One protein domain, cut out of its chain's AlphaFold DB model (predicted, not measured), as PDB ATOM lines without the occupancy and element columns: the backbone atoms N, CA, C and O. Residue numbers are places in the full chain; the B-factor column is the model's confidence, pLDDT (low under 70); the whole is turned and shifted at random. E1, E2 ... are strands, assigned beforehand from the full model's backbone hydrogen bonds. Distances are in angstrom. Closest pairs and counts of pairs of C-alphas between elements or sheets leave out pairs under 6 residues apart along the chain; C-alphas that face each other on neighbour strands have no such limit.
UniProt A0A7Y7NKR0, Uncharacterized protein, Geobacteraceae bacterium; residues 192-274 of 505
ATOM      1  N   ALA A 192     -36.008  34.942   8.921       97.56
ATOM      2  CA  ALA A 192     -36.482  36.170   9.555       97.56
ATOM      3  C   ALA A 192     -37.437  36.929   8.633       97.56
ATOM      4  O   ALA A 192     -37.231  36.961   7.421       97.56
ATOM      5  N   VAL A 193     -38.461  37.561   9.212       98.06
ATOM      6  CA  VAL A 193     -39.348  38.497   8.504       98.06
ATOM      7  C   VAL A 193     -38.753  39.905   8.570       98.06
ATOM      8  O   VAL A 193     -38.321  40.355   9.629       98.06
ATOM      9  N   THR A 194     -38.733  40.606   7.439       96.25
ATOM     10  CA  THR A 194     -38.133  41.936   7.267       96.25
ATOM     11  C   THR A 194     -39.033  42.866   6.445       96.25
ATOM     12  O   THR A 194     -40.018  42.432   5.845       96.25
ATOM     13  N   GLY A 195     -38.688  44.157   6.378       91.62
ATOM     14  CA  GLY A 195     -39.378  45.141   5.526       91.62
ATOM     15  C   GLY A 195     -40.698  45.677   6.088       91.62
ATOM     16  O   GLY A 195     -41.432  46.354   5.377       91.62
ATOM     17  N   LEU A 196     -40.999  45.394   7.358       96.56
ATOM     18  CA  LEU A 196     -42.204  45.870   8.032       96.56
ATOM     19  C   LEU A 196     -41.929  47.149   8.840       96.56
ATOM     20  O   LEU A 196     -40.875  47.243   9.477       96.56
ATOM     21  N   PRO A 197     -42.866  48.114   8.872       97.00
ATOM     22  CA  PRO A 197     -42.796  49.233   9.804       97.00
ATOM     23  C   PRO A 197     -43.079  48.765  11.240       97.00
ATOM     24  O   PRO A 197     -43.674  47.714  11.464       97.00
ATOM     25  N   THR A 198     -42.699  49.567  12.234       96.81
ATOM     26  CA  THR A 198     -43.027  49.296  13.648       96.81
ATOM     27  C   THR A 198     -44.460  49.691  14.004       96.81
ATOM     28  O   THR A 198     -45.064  49.121  14.916       96.81
ATOM     29  N   THR A 199     -45.019  50.660  13.277       97.50
ATOM     30  CA  THR A 199     -46.377  51.175  13.467       97.50
ATOM     31  C   THR A 199     -47.059  51.403  12.122       97.50
ATOM     32  O   THR A 199     -46.391  51.695  11.128       97.50
ATOM     33  N   ALA A 200     -48.381  51.272  12.087       98.00
ATOM     34  CA  ALA A 200     -49.211  51.609  10.934       98.00
ATOM     35  C   ALA A 200     -50.587  52.110  11.397       98.00
ATOM     36  O   ALA A 200     -50.990  51.876  12.536       98.00
ATOM     37  N   ILE A 201     -51.307  52.794  10.509       97.69
ATOM     38  CA  ILE A 201     -52.670  53.280  10.766       97.69
ATOM     39  C   ILE A 201     -53.703  52.517   9.938       97.69
ATOM     40  O   ILE A 201     -53.371  51.928   8.905       97.69
ATOM     41  N   TYR A 202     -54.967  52.565  10.358       98.06
ATOM     42  CA  TYR A 202     -56.072  52.038   9.557       98.06
ATOM     43  C   TYR A 202     -56.069  52.602   8.125       98.06
ATOM     44  O   TYR A 202     -55.862  53.794   7.907       98.06
ATOM     45  N   GLY A 203     -56.295  51.739   7.134       93.56
ATOM     46  CA  GLY A 203     -56.303  52.127   5.720       93.56
ATOM     47  C   GLY A 203     -54.922  52.384   5.104       93.56
ATOM     48  O   GLY A 203     -54.852  52.661   3.908       93.56
ATOM     49  N   GLN A 204     -53.820  52.260   5.859       97.00
ATOM     50  CA  GLN A 204     -52.480  52.309   5.275       97.00
ATOM     51  C   GLN A 204     -52.278  51.133   4.307       97.00
ATOM     52  O   GLN A 204     -52.497  49.973   4.655       97.00
ATOM     53  N   SER A 205     -51.843  51.444   3.086       94.50
ATOM     54  CA  SER A 205     -51.593  50.477   2.012       94.50
ATOM     55  C   SER A 205     -50.103  50.342   1.694       94.50
ATOM     56  O   SER A 205     -49.311  51.224   2.017       94.50
ATOM     57  N   GLY A 206     -49.727  49.271   0.989       95.25
ATOM     58  CA  GLY A 206     -48.355  49.074   0.500       95.25
ATOM     59  C   GLY A 206     -47.407  48.407   1.500       95.25
ATOM     60  O   GLY A 206     -46.206  48.349   1.255       95.25
ATOM     61  N   ILE A 207     -47.931  47.876   2.606       97.62
ATOM     62  CA  ILE A 207     -47.151  47.087   3.562       97.62
ATOM     63  C   ILE A 207     -46.989  45.672   2.999       97.62
ATOM     64  O   ILE A 207     -47.975  44.968   2.769       97.62
ATOM     65  N   VAL A 208     -45.744  45.249   2.791       97.38
ATOM     66  CA  VAL A 208     -45.414  43.914   2.279       97.38
ATOM     67  C   VAL A 208     -44.302  43.316   3.131       97.38
ATOM     68  O   VAL A 208     -43.228  43.899   3.264       97.38
ATOM     69  N   ALA A 209     -44.563  42.151   3.717       97.38
ATOM     70  CA  ALA A 209     -43.552  41.370   4.410       97.38
ATOM     71  C   ALA A 209     -42.561  40.775   3.402       97.38
ATOM     72  O   ALA A 209     -42.943  40.262   2.352       97.38
ATOM     73  N   SER A 210     -41.284  40.810   3.757       95.56
ATOM     74  CA  SER A 210     -40.214  40.097   3.060       95.56
ATOM     75  C   SER A 210     -39.541  39.127   4.024       95.56
ATOM     76  O   SER A 210     -39.774  39.196   5.233       95.56
ATOM     77  N   THR A 211     -38.694  38.236   3.517       97.44
ATOM     78  CA  THR A 211     -37.889  37.362   4.374       97.44
ATOM     79  C   THR A 211     -36.425  37.375   3.997       97.44
ATOM     80  O   THR A 211     -36.085  37.466   2.818       97.44
ATOM     81  N   THR A 212     -35.569  37.160   4.989       96.44
ATOM     82  CA  THR A 212     -34.158  36.820   4.804       96.44
ATOM     83  C   THR A 212     -33.855  35.461   5.439       96.44
ATOM     84  O   THR A 212     -34.571  35.003   6.333       96.44
ATOM     85  N   GLY A 213     -32.807  34.793   4.949       95.56
ATOM     86  CA  GLY A 213     -32.415  33.457   5.404       95.56
ATOM     87  C   GLY A 213     -33.264  32.316   4.827       95.56
ATOM     88  O   GLY A 213     -33.938  32.452   3.798       95.56
ATOM     89  N   GLY A 214     -33.195  31.158   5.485       95.25
ATOM     90  CA  GLY A 214     -33.757  29.903   4.999       95.25
ATOM     91  C   GLY A 214     -32.971  29.348   3.805       95.25
ATOM     92  O   GLY A 214     -33.026  29.900   2.707       95.25
ATOM     93  N   SER A 215     -32.261  28.239   4.011       94.25
ATOM     94  CA  SER A 215     -31.346  27.661   3.011       94.25
ATOM     95  C   SER A 215     -32.022  26.750   1.981       94.25
ATOM     96  O   SER A 215     -31.378  26.370   1.004       94.25
ATOM     97  N   GLY A 216     -33.279  26.366   2.217       94.50
ATOM     98  CA  GLY A 216     -34.011  25.434   1.367       94.50
ATOM     99  C   GLY A 216     -34.725  26.068   0.168       94.50
ATOM    100  O   GLY A 216     -34.871  27.288   0.073       94.50
ATOM    101  N   THR A 217     -35.213  25.210  -0.726       95.50
ATOM    102  CA  THR A 217     -36.095  25.510  -1.865       95.50
ATOM    103  C   THR A 217     -37.573  25.265  -1.555       95.50
ATOM    104  O   THR A 217     -38.423  25.462  -2.425       95.50
ATOM    105  N   GLY A 218     -37.894  24.847  -0.327       96.38
ATOM    106  CA  GLY A 218     -39.268  24.689   0.134       96.38
ATOM    107  C   GLY A 218     -40.090  25.971  -0.032       96.38
ATOM    108  O   GLY A 218     -39.568  27.087   0.035       96.38
ATOM    109  N   VAL A 219     -41.398  25.805  -0.246       97.06
ATOM    110  CA  VAL A 219     -42.336  26.922  -0.435       97.06
ATOM    111  C   VAL A 219     -42.285  27.870   0.764       97.06
ATOM    112  O   VAL A 219     -42.283  27.426   1.916       97.06
ATOM    113  N   LEU A 220     -42.255  29.174   0.487       97.69
ATOM    114  CA  LEU A 220     -42.343  30.226   1.495       97.69
ATOM    115  C   LEU A 220     -43.805  30.615   1.720       97.69
ATOM    116  O   LEU A 220     -44.512  30.913   0.759       97.69
ATOM    117  N   ASN A 221     -44.230  30.643   2.981       98.00
ATOM    118  CA  ASN A 221     -45.590  31.003   3.357       98.00
ATOM    119  C   ASN A 221     -45.612  31.990   4.529       98.00
ATOM    120  O   ASN A 221     -44.979  31.741   5.554       98.00
ATOM    121  N   TYR A 222     -46.368  33.077   4.407       98.38
ATOM    122  CA  TYR A 222     -46.592  34.050   5.475       98.38
ATOM    123  C   TYR A 222     -47.844  33.702   6.286       98.38
ATOM    124  O   TYR A 222     -48.828  33.187   5.756       98.38
ATOM    125  N   SER A 223     -47.821  34.016   7.577       98.19
ATOM    126  CA  SER A 223     -48.948  33.837   8.489       98.19
ATOM    127  C   SER A 223     -49.148  35.070   9.359       98.19
ATOM    128  O   SER A 223     -48.188  35.646   9.872       98.19
ATOM    129  N   ALA A 224     -50.416  35.429   9.556       98.00
ATOM    130  CA  ALA A 224     -50.875  36.463  10.479       98.00
ATOM    131  C   ALA A 224     -51.697  35.868  11.636       98.00
ATOM    132  O   ALA A 224     -52.510  36.569  12.226       98.00
ATOM    133  N   SER A 225     -51.531  34.582  11.965       93.81
ATOM    134  CA  SER A 225     -52.395  33.874  12.928       93.81
ATOM    135  C   SER A 225     -52.409  34.469  14.341       93.81
ATOM    136  O   SER A 225     -53.375  34.273  15.069       93.81
ATOM    137  N   GLY A 226     -51.358  35.194  14.739       93.56
ATOM    138  CA  GLY A 226     -51.303  35.925  16.011       93.56
ATOM    139  C   GLY A 226     -51.802  37.373  15.931       93.56
ATOM    140  O   GLY A 226     -51.611  38.128  16.881       93.56
ATOM    141  N   SER A 227     -52.357  37.800  14.794       97.50
ATOM    142  CA  SER A 227     -52.769  39.187  14.557       97.50
ATOM    143  C   SER A 227     -54.207  39.437  14.995       97.50
ATOM    144  O   SER A 227     -55.089  38.612  14.780       97.50
ATOM    145  N   THR A 228     -54.452  40.621  15.552       97.50
ATOM    146  CA  THR A 228     -55.792  41.112  15.920       97.50
ATOM    147  C   THR A 228     -56.284  42.230  15.006       97.50
ATOM    148  O   THR A 228     -57.466  42.561  15.032       97.50
ATOM    149  N   ALA A 229     -55.390  42.811  14.196       97.69
ATOM    150  CA  ALA A 229     -55.682  44.006  13.407       97.69
ATOM    151  C   ALA A 229     -55.320  43.907  11.918       97.69
ATOM    152  O   ALA A 229     -55.464  44.889  11.192       97.69
ATOM    153  N   CYS A 230     -54.877  42.748  11.421       98.06
ATOM    154  CA  CYS A 230     -54.610  42.561   9.994       98.06
ATOM    155  C   CYS A 230     -54.633  41.108   9.537       98.06
ATOM    156  O   CYS A 230     -54.555  40.170  10.327       98.06
ATOM    157  N   THR A 231     -54.673  40.965   8.218       97.81
ATOM    158  CA  THR A 231     -54.438  39.724   7.487       97.81
ATOM    159  C   THR A 231     -53.183  39.858   6.628       97.81
ATOM    160  O   THR A 231     -52.746  40.967   6.314       97.81
ATOM    161  N   VAL A 232     -52.620  38.728   6.200       98.12
ATOM    162  CA  VAL A 232     -51.504  38.688   5.248       98.12
ATOM    163  C   VAL A 232     -51.830  37.741   4.105       98.12
ATOM    164  O   VAL A 232     -52.418  36.681   4.322       98.12
ATOM    165  N   ASN A 233     -51.450  38.108   2.885       97.88
ATOM    166  CA  ASN A 233     -51.458  37.175   1.774       97.88
ATOM    167  C   ASN A 233     -50.325  36.150   1.984       97.88
ATOM    168  O   ASN A 233     -49.158  36.548   2.058       97.88
ATOM    169  N   PRO A 234     -50.640  34.847   2.052       97.38
ATOM    170  CA  PRO A 234     -49.671  33.822   2.416       97.38
ATOM    171  C   PRO A 234     -48.511  33.686   1.421       97.38
ATOM    172  O   PRO A 234     -47.440  33.239   1.812       97.38
ATOM    173  N   THR A 235     -48.671  34.107   0.166       96.44
ATOM    174  CA  THR A 235     -47.639  33.957  -0.872       96.44
ATOM    175  C   THR A 235     -46.910  35.264  -1.164       96.44
ATOM    176  O   THR A 235     -45.688  35.269  -1.287       96.44
ATOM    177  N   SER A 236     -47.634  36.383  -1.271       96.38
ATOM    178  CA  SER A 236     -47.019  37.675  -1.607       96.38
ATOM    179  C   SER A 236     -46.508  38.451  -0.396       96.38
ATOM    180  O   SER A 236     -45.782  39.423  -0.576       96.38
ATOM    181  N   GLY A 237     -46.907  38.076   0.824       97.06
ATOM    182  CA  GLY A 237     -46.578  38.825   2.038       97.06
ATOM    183  C   GLY A 237     -47.320  40.159   2.163       97.06
ATOM    184  O   GLY A 237     -47.052  40.914   3.094       97.06
ATOM    185  N   ALA A 238     -48.249  40.476   1.252       97.44
ATOM    186  CA  ALA A 238     -49.026  41.711   1.303       97.44
ATOM    187  C   ALA A 238     -49.919  41.746   2.552       97.44
ATOM    188  O   ALA A 238     -50.712  40.830   2.776       97.44
ATOM    189  N   VAL A 239     -49.796  42.801   3.354       98.00
ATOM    190  CA  VAL A 239     -50.514  42.973   4.623       98.00
ATOM    191  C   VAL A 239     -51.716  43.889   4.409       98.00
ATOM    192  O   VAL A 239     -51.617  44.924   3.755       98.00
ATOM    193  N   THR A 240     -52.868  43.520   4.967       97.75
ATOM    194  CA  THR A 240     -54.094  44.332   4.939       97.75
ATOM    195  C   THR A 240     -54.538  44.638   6.359       97.75
ATOM    196  O   THR A 240     -54.847  43.722   7.118       97.75
ATOM    197  N   ILE A 241     -54.581  45.922   6.715       98.06
ATOM    198  CA  ILE A 241     -55.061  46.380   8.021       98.06
ATOM    199  C   ILE A 241     -56.591  46.302   8.057       98.06
ATOM    200  O   ILE A 241     -57.263  46.845   7.185       98.06
ATOM    201  N   THR A 242     -57.133  45.616   9.060       96.81
ATOM    202  CA  THR A 242     -58.571  45.314   9.197       96.81
ATOM    203  C   THR A 242     -59.226  46.006  10.390       96.81
ATOM    204  O   THR A 242     -60.448  46.103  10.438       96.81
ATOM    205  N   SER A 243     -58.432  46.524  11.328       96.69
ATOM    206  CA  SER A 243     -58.896  47.238  12.522       96.69
ATOM    207  C   SER A 243     -57.998  48.441  12.786       96.69
ATOM    208  O   SER A 243     -56.796  48.366  12.540       96.69
ATOM    209  N   GLY A 244     -58.551  49.543  13.298       96.19
ATOM    210  CA  GLY A 244     -57.770  50.712  13.722       96.19
ATOM    211  C   GLY A 244     -57.086  50.573  15.076       96.19
ATOM    212  O   GLY A 244     -56.421  51.501  15.512       96.19
ATOM    213  N   THR A 245     -57.215  49.445  15.762       95.31
ATOM    214  CA  THR A 245     -56.472  49.186  17.001       95.31
ATOM    215  C   THR A 245     -56.032  47.736  17.060       95.31
ATOM    216  O   THR A 245     -56.774  46.852  16.631       95.31
ATOM    217  N   GLY A 246     -54.871  47.485  17.657       96.44
ATOM    218  CA  GLY A 246     -54.370  46.140  17.926       96.44
ATOM    219  C   GLY A 246     -52.989  45.923  17.328       96.44
ATOM    220  O   GLY A 246     -52.216  46.865  17.152       96.44
ATOM    221  N   SER A 247     -52.666  44.668  17.036       96.75
ATOM    222  CA  SER A 247     -51.353  44.290  16.527       96.75
ATOM    223  C   SER A 247     -51.440  43.369  15.316       96.75
ATOM    224  O   SER A 247     -52.373  42.578  15.145       96.75
ATOM    225  N   CYS A 248     -50.417  43.483  14.480       97.50
ATOM    226  CA  CYS A 248     -50.134  42.602  13.361       97.50
ATOM    227  C   CYS A 248     -48.922  41.751  13.688       97.50
ATOM    228  O   CYS A 248     -47.802  42.226  13.529       97.50
ATOM    229  N   SER A 249     -49.141  40.526  14.151       97.56
ATOM    230  CA  SER A 249     -48.091  39.553  14.439       97.56
ATOM    231  C   SER A 249     -47.887  38.649  13.226       97.56
ATOM    232  O   SER A 249     -48.728  37.797  12.920       97.56
ATOM    233  N   LEU A 250     -46.785  38.871  12.513       98.19
ATOM    234  CA  LEU A 250     -46.472  38.224  11.245       98.19
ATOM    235  C   LEU A 250     -45.297  37.263  11.399       98.19
ATOM    236  O   LEU A 250     -44.253  37.620  11.935       98.19
ATOM    237  N   SER A 251     -45.455  36.053  10.880       97.88
ATOM    238  CA  SER A 251     -44.395  35.046  10.786       97.88
ATOM    239  C   SER A 251     -44.311  34.510   9.362       97.88
ATOM    240  O   SER A 251     -45.249  34.660   8.575       97.88
ATOM    241  N   ALA A 252     -43.187  33.892   9.023       98.31
ATOM    242  CA  ALA A 252     -43.021  33.175   7.771       98.31
ATOM    243  C   ALA A 252     -42.482  31.769   8.031       98.31
ATOM    244  O   ALA A 252     -41.651  31.573   8.917       98.31
ATOM    245  N   THR A 253     -42.917  30.806   7.229       98.31
ATOM    246  CA  THR A 253     -42.417  29.432   7.237       98.31
ATOM    247  C   THR A 253     -41.872  29.097   5.862       98.31
ATOM    248  O   THR A 253     -42.574  29.229   4.861       98.31
ATOM    249  N   LYS A 254     -40.626  28.632   5.812       98.12
ATOM    250  CA  LYS A 254     -40.052  27.979   4.642       98.12
ATOM    251  C   LYS A 254     -40.184  26.476   4.850       98.12
ATOM    252  O   LYS A 254     -39.629  25.927   5.806       98.12
ATOM    253  N   ALA A 255     -40.987  25.834   4.006       98.00
ATOM    254  CA  ALA A 255     -41.312  24.420   4.137       98.00
ATOM    255  C   ALA A 255     -40.062  23.528   4.054       98.00
ATOM    256  O   ALA A 255     -38.990  23.960   3.625       98.00
ATOM    257  N   THR A 256     -40.213  22.272   4.476       97.75
ATOM    258  CA  THR A 256     -39.189  21.251   4.241       97.75
ATOM    259  C   THR A 256     -39.013  21.024   2.740       97.75
ATOM    260  O   THR A 256     -39.963  21.153   1.964       97.75
ATOM    261  N   ASP A 257     -37.795  20.688   2.344       97.19
ATOM    262  CA  ASP A 257     -37.473  20.190   1.012       97.19
ATOM    263  C   ASP A 257     -36.669  18.890   1.127       97.19
ATOM    264  O   ASP A 257     -36.608  18.277   2.192       97.19
ATOM    265  N   THR A 258     -36.045  18.447   0.035       97.19
ATOM    266  CA  THR A 258     -35.217  17.239   0.025       97.19
ATOM    267  C   THR A 258     -34.136  17.250   1.106       97.19
ATOM    268  O   THR A 258     -33.928  16.231   1.751       97.19
ATOM    269  N   ASN A 259     -33.454  18.374   1.319       97.81
ATOM    270  CA  ASN A 259     -32.206  18.459   2.075       97.81
ATOM    271  C   ASN A 259     -32.339  19.177   3.419       97.81
ATOM    272  O   ASN A 259     -31.465  19.023   4.275       97.81
ATOM    273  N   TYR A 260     -33.412  19.935   3.619       98.25
ATOM    274  CA  TYR A 260     -33.622  20.732   4.811       98.25
ATOM    275  C   TYR A 260     -34.980  20.477   5.469       98.25
ATOM    276  O   TYR A 260     -36.023  20.356   4.817       98.25
ATOM    277  N   THR A 261     -34.971  20.481   6.800       98.12
ATOM    278  CA  THR A 261     -36.192  20.503   7.616       98.12
ATOM    279  C   THR A 261     -36.888  21.865   7.503       98.12
ATOM    280  O   THR A 261     -36.266  22.857   7.127       98.12
ATOM    281  N   ALA A 262     -38.193  21.945   7.785       97.94
ATOM    282  CA  ALA A 262     -38.925  23.215   7.728       97.94
ATOM    283  C   ALA A 262     -38.404  24.221   8.772       97.94
ATOM    284  O   ALA A 262     -38.067  23.839   9.892       97.94
ATOM    285  N   ALA A 263     -38.398  25.511   8.434       98.19
ATOM    286  CA  ALA A 263     -38.011  26.586   9.345       98.19
ATOM    287  C   ALA A 263     -39.099  27.657   9.417       98.19
ATOM    288  O   ALA A 263     -39.588  28.121   8.390       98.19
ATOM    289  N   THR A 264     -39.455  28.065  10.635       98.12
ATOM    290  CA  THR A 264     -40.422  29.140  10.892       98.12
ATOM    291  C   THR A 264     -39.721  30.281  11.613       98.12
ATOM    292  O   THR A 264     -38.960  30.045  12.550       98.12
ATOM    293  N   SER A 265     -39.953  31.510  11.159       98.12
ATOM    294  CA  SER A 265     -39.387  32.704  11.774       98.12
ATOM    295  C   SER A 265     -40.022  32.984  13.133       98.12
ATOM    296  O   SER A 265     -41.172  32.622  13.394       98.12
ATOM    297  N   THR A 266     -39.320  33.741  13.972       97.44
ATOM    298  CA  THR A 266     -39.987  34.455  15.064       97.44
ATOM    299  C   THR A 266     -41.007  35.445  14.492       97.44
ATOM    300  O   THR A 266     -40.872  35.914  13.354       97.44
ATOM    301  N   ALA A 267     -42.059  35.732  15.259       96.88
ATOM    302  CA  ALA A 267     -43.085  36.670  14.828       96.88
ATOM    303  C   ALA A 267     -42.607  38.122  14.993       96.88
ATOM    304  O   ALA A 267     -42.088  38.498  16.044       96.88
ATOM    305  N   VAL A 268     -42.823  38.945  13.969       97.88
ATOM    306  CA  VAL A 268     -42.570  40.390  13.977       97.88
ATOM    307  C   VAL A 268     -43.901  41.111  14.118       97.88
ATOM    308  O   VAL A 268     -44.860  40.780  13.423       97.88
ATOM    309  N   SER A 269     -43.966  42.081  15.033       96.44
ATOM    310  CA  SER A 269     -45.210  42.785  15.351       96.44
ATOM    311  C   SER A 269     -45.212  44.229  14.853       96.44
ATOM    312  O   SER A 269     -44.273  44.973  15.121       96.44
ATOM    313  N   ILE A 270     -46.301  44.632  14.193       97.88
ATOM    314  CA  ILE A 270     -46.632  46.033  13.889       97.88
ATOM    315  C   ILE A 270     -47.736  46.468  14.850       97.88
ATOM    316  O   ILE A 270     -48.729  45.754  15.008       97.88
ATOM    317  N   THR A 271     -47.588  47.630  15.479       98.12
ATOM    318  CA  THR A 271     -48.661  48.218  16.296       98.12
ATOM    319  C   THR A 271     -49.587  49.040  15.412       98.12
ATOM    320  O   THR A 271     -49.118  49.900  14.666       98.12
ATOM    321  N   ILE A 272     -50.892  48.786  15.494       98.25
ATOM    322  CA  ILE A 272     -51.893  49.476  14.684       98.25
ATOM    323  C   ILE A 272     -52.633  50.517  15.516       98.25
ATOM    324  O   ILE A 272     -53.122  50.214  16.609       98.25
ATOM    325  N   SER A 273     -52.723  51.730  14.978       97.56
ATOM    326  CA  SER A 273     -53.484  52.840  15.545       97.56
ATOM    327  C   SER A 273     -54.544  53.371  14.578       97.56
ATOM    328  O   SER A 273     -54.575  53.060  13.381       97.56
ATOM    329  N   GLN A 274     -55.473  54.151  15.123       98.25
ATOM    330  CA  GLN A 274     -56.578  54.685  14.346       98.25
ATOM    331  C   GLN A 274     -56.055  55.728  13.358       98.25
ATOM    332  O   GLN A 274     -55.114  56.468  13.654       98.25
TER     333      GLN A 274
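What this domain is: This is residues 192 to 274 of the 505 residues of an uncharacterized protein of Geobacteraceae bacterium (UniProt A0A7Y7NKR0). The domain is a narrow rod built along one long strand, E7, which lies in a curled four-strand sheet, while two short strand pairs, E1 with E3 and E5 with E6, pack on different parts of E7. The long link from E7 to E8 reaches one end of the rod. The printed part has 83 residues and eight named strands, E1 to E8 in order, with no named helix; the class is all strand, with 34 residues, under half, in strands. The largest sheet runs E2, E8, E7, E4 and is mixed; the whole is compact, with a radius of gyration of the C-alphas of 13.1 A and spans of 45 by 19 by 16 A.

Where its parts are: E1, residues 192 to 194, begins at C-alpha 192 (-36.482, 36.170, 9.555). E2 is residues 199 to 201, E3 210 to 212, E4 220 to 223, E5 230 to 232 and E6 239 to 241. E7, residues 246 to 254, is 26.7 A long; E8, residues 268 to 273, is 16.6 A long and ends at (-53.484, 52.840, 15.545).

How they stand to each other: E7 and E8 form an antiparallel hairpin, with N 248 and O 270 2.9 A apart. The pairing is staggered: E7 pairs with E8 over residues 246 to 250 and with antiparallel E4 over 251 to 254, where N 253 and O 221 are 2.8 A apart. Edge strand E2 is parallel to E8, with N 200 to O 271 at 3.0 A. E1 and E3 are antiparallel, with N 194 to O 210 at 2.8 A; the closest C-alphas of E1 and E7, Val 193 and Ala 252, are 6.5 A apart. In the antiparallel hairpin E5 and E6, N 240 and O 231 are 2.9 A apart; C-alphas Cys 230 and Cys 248, the closest of E5 and E7, are 5.6 A apart.

The domain as a whole: The C-alphas farthest apart, Thr 258 and Gln 274, are 45.4 A apart. The printed part has no cut; the one long link is E7 to E8, 13 residues. No printed residue is under pLDDT 70.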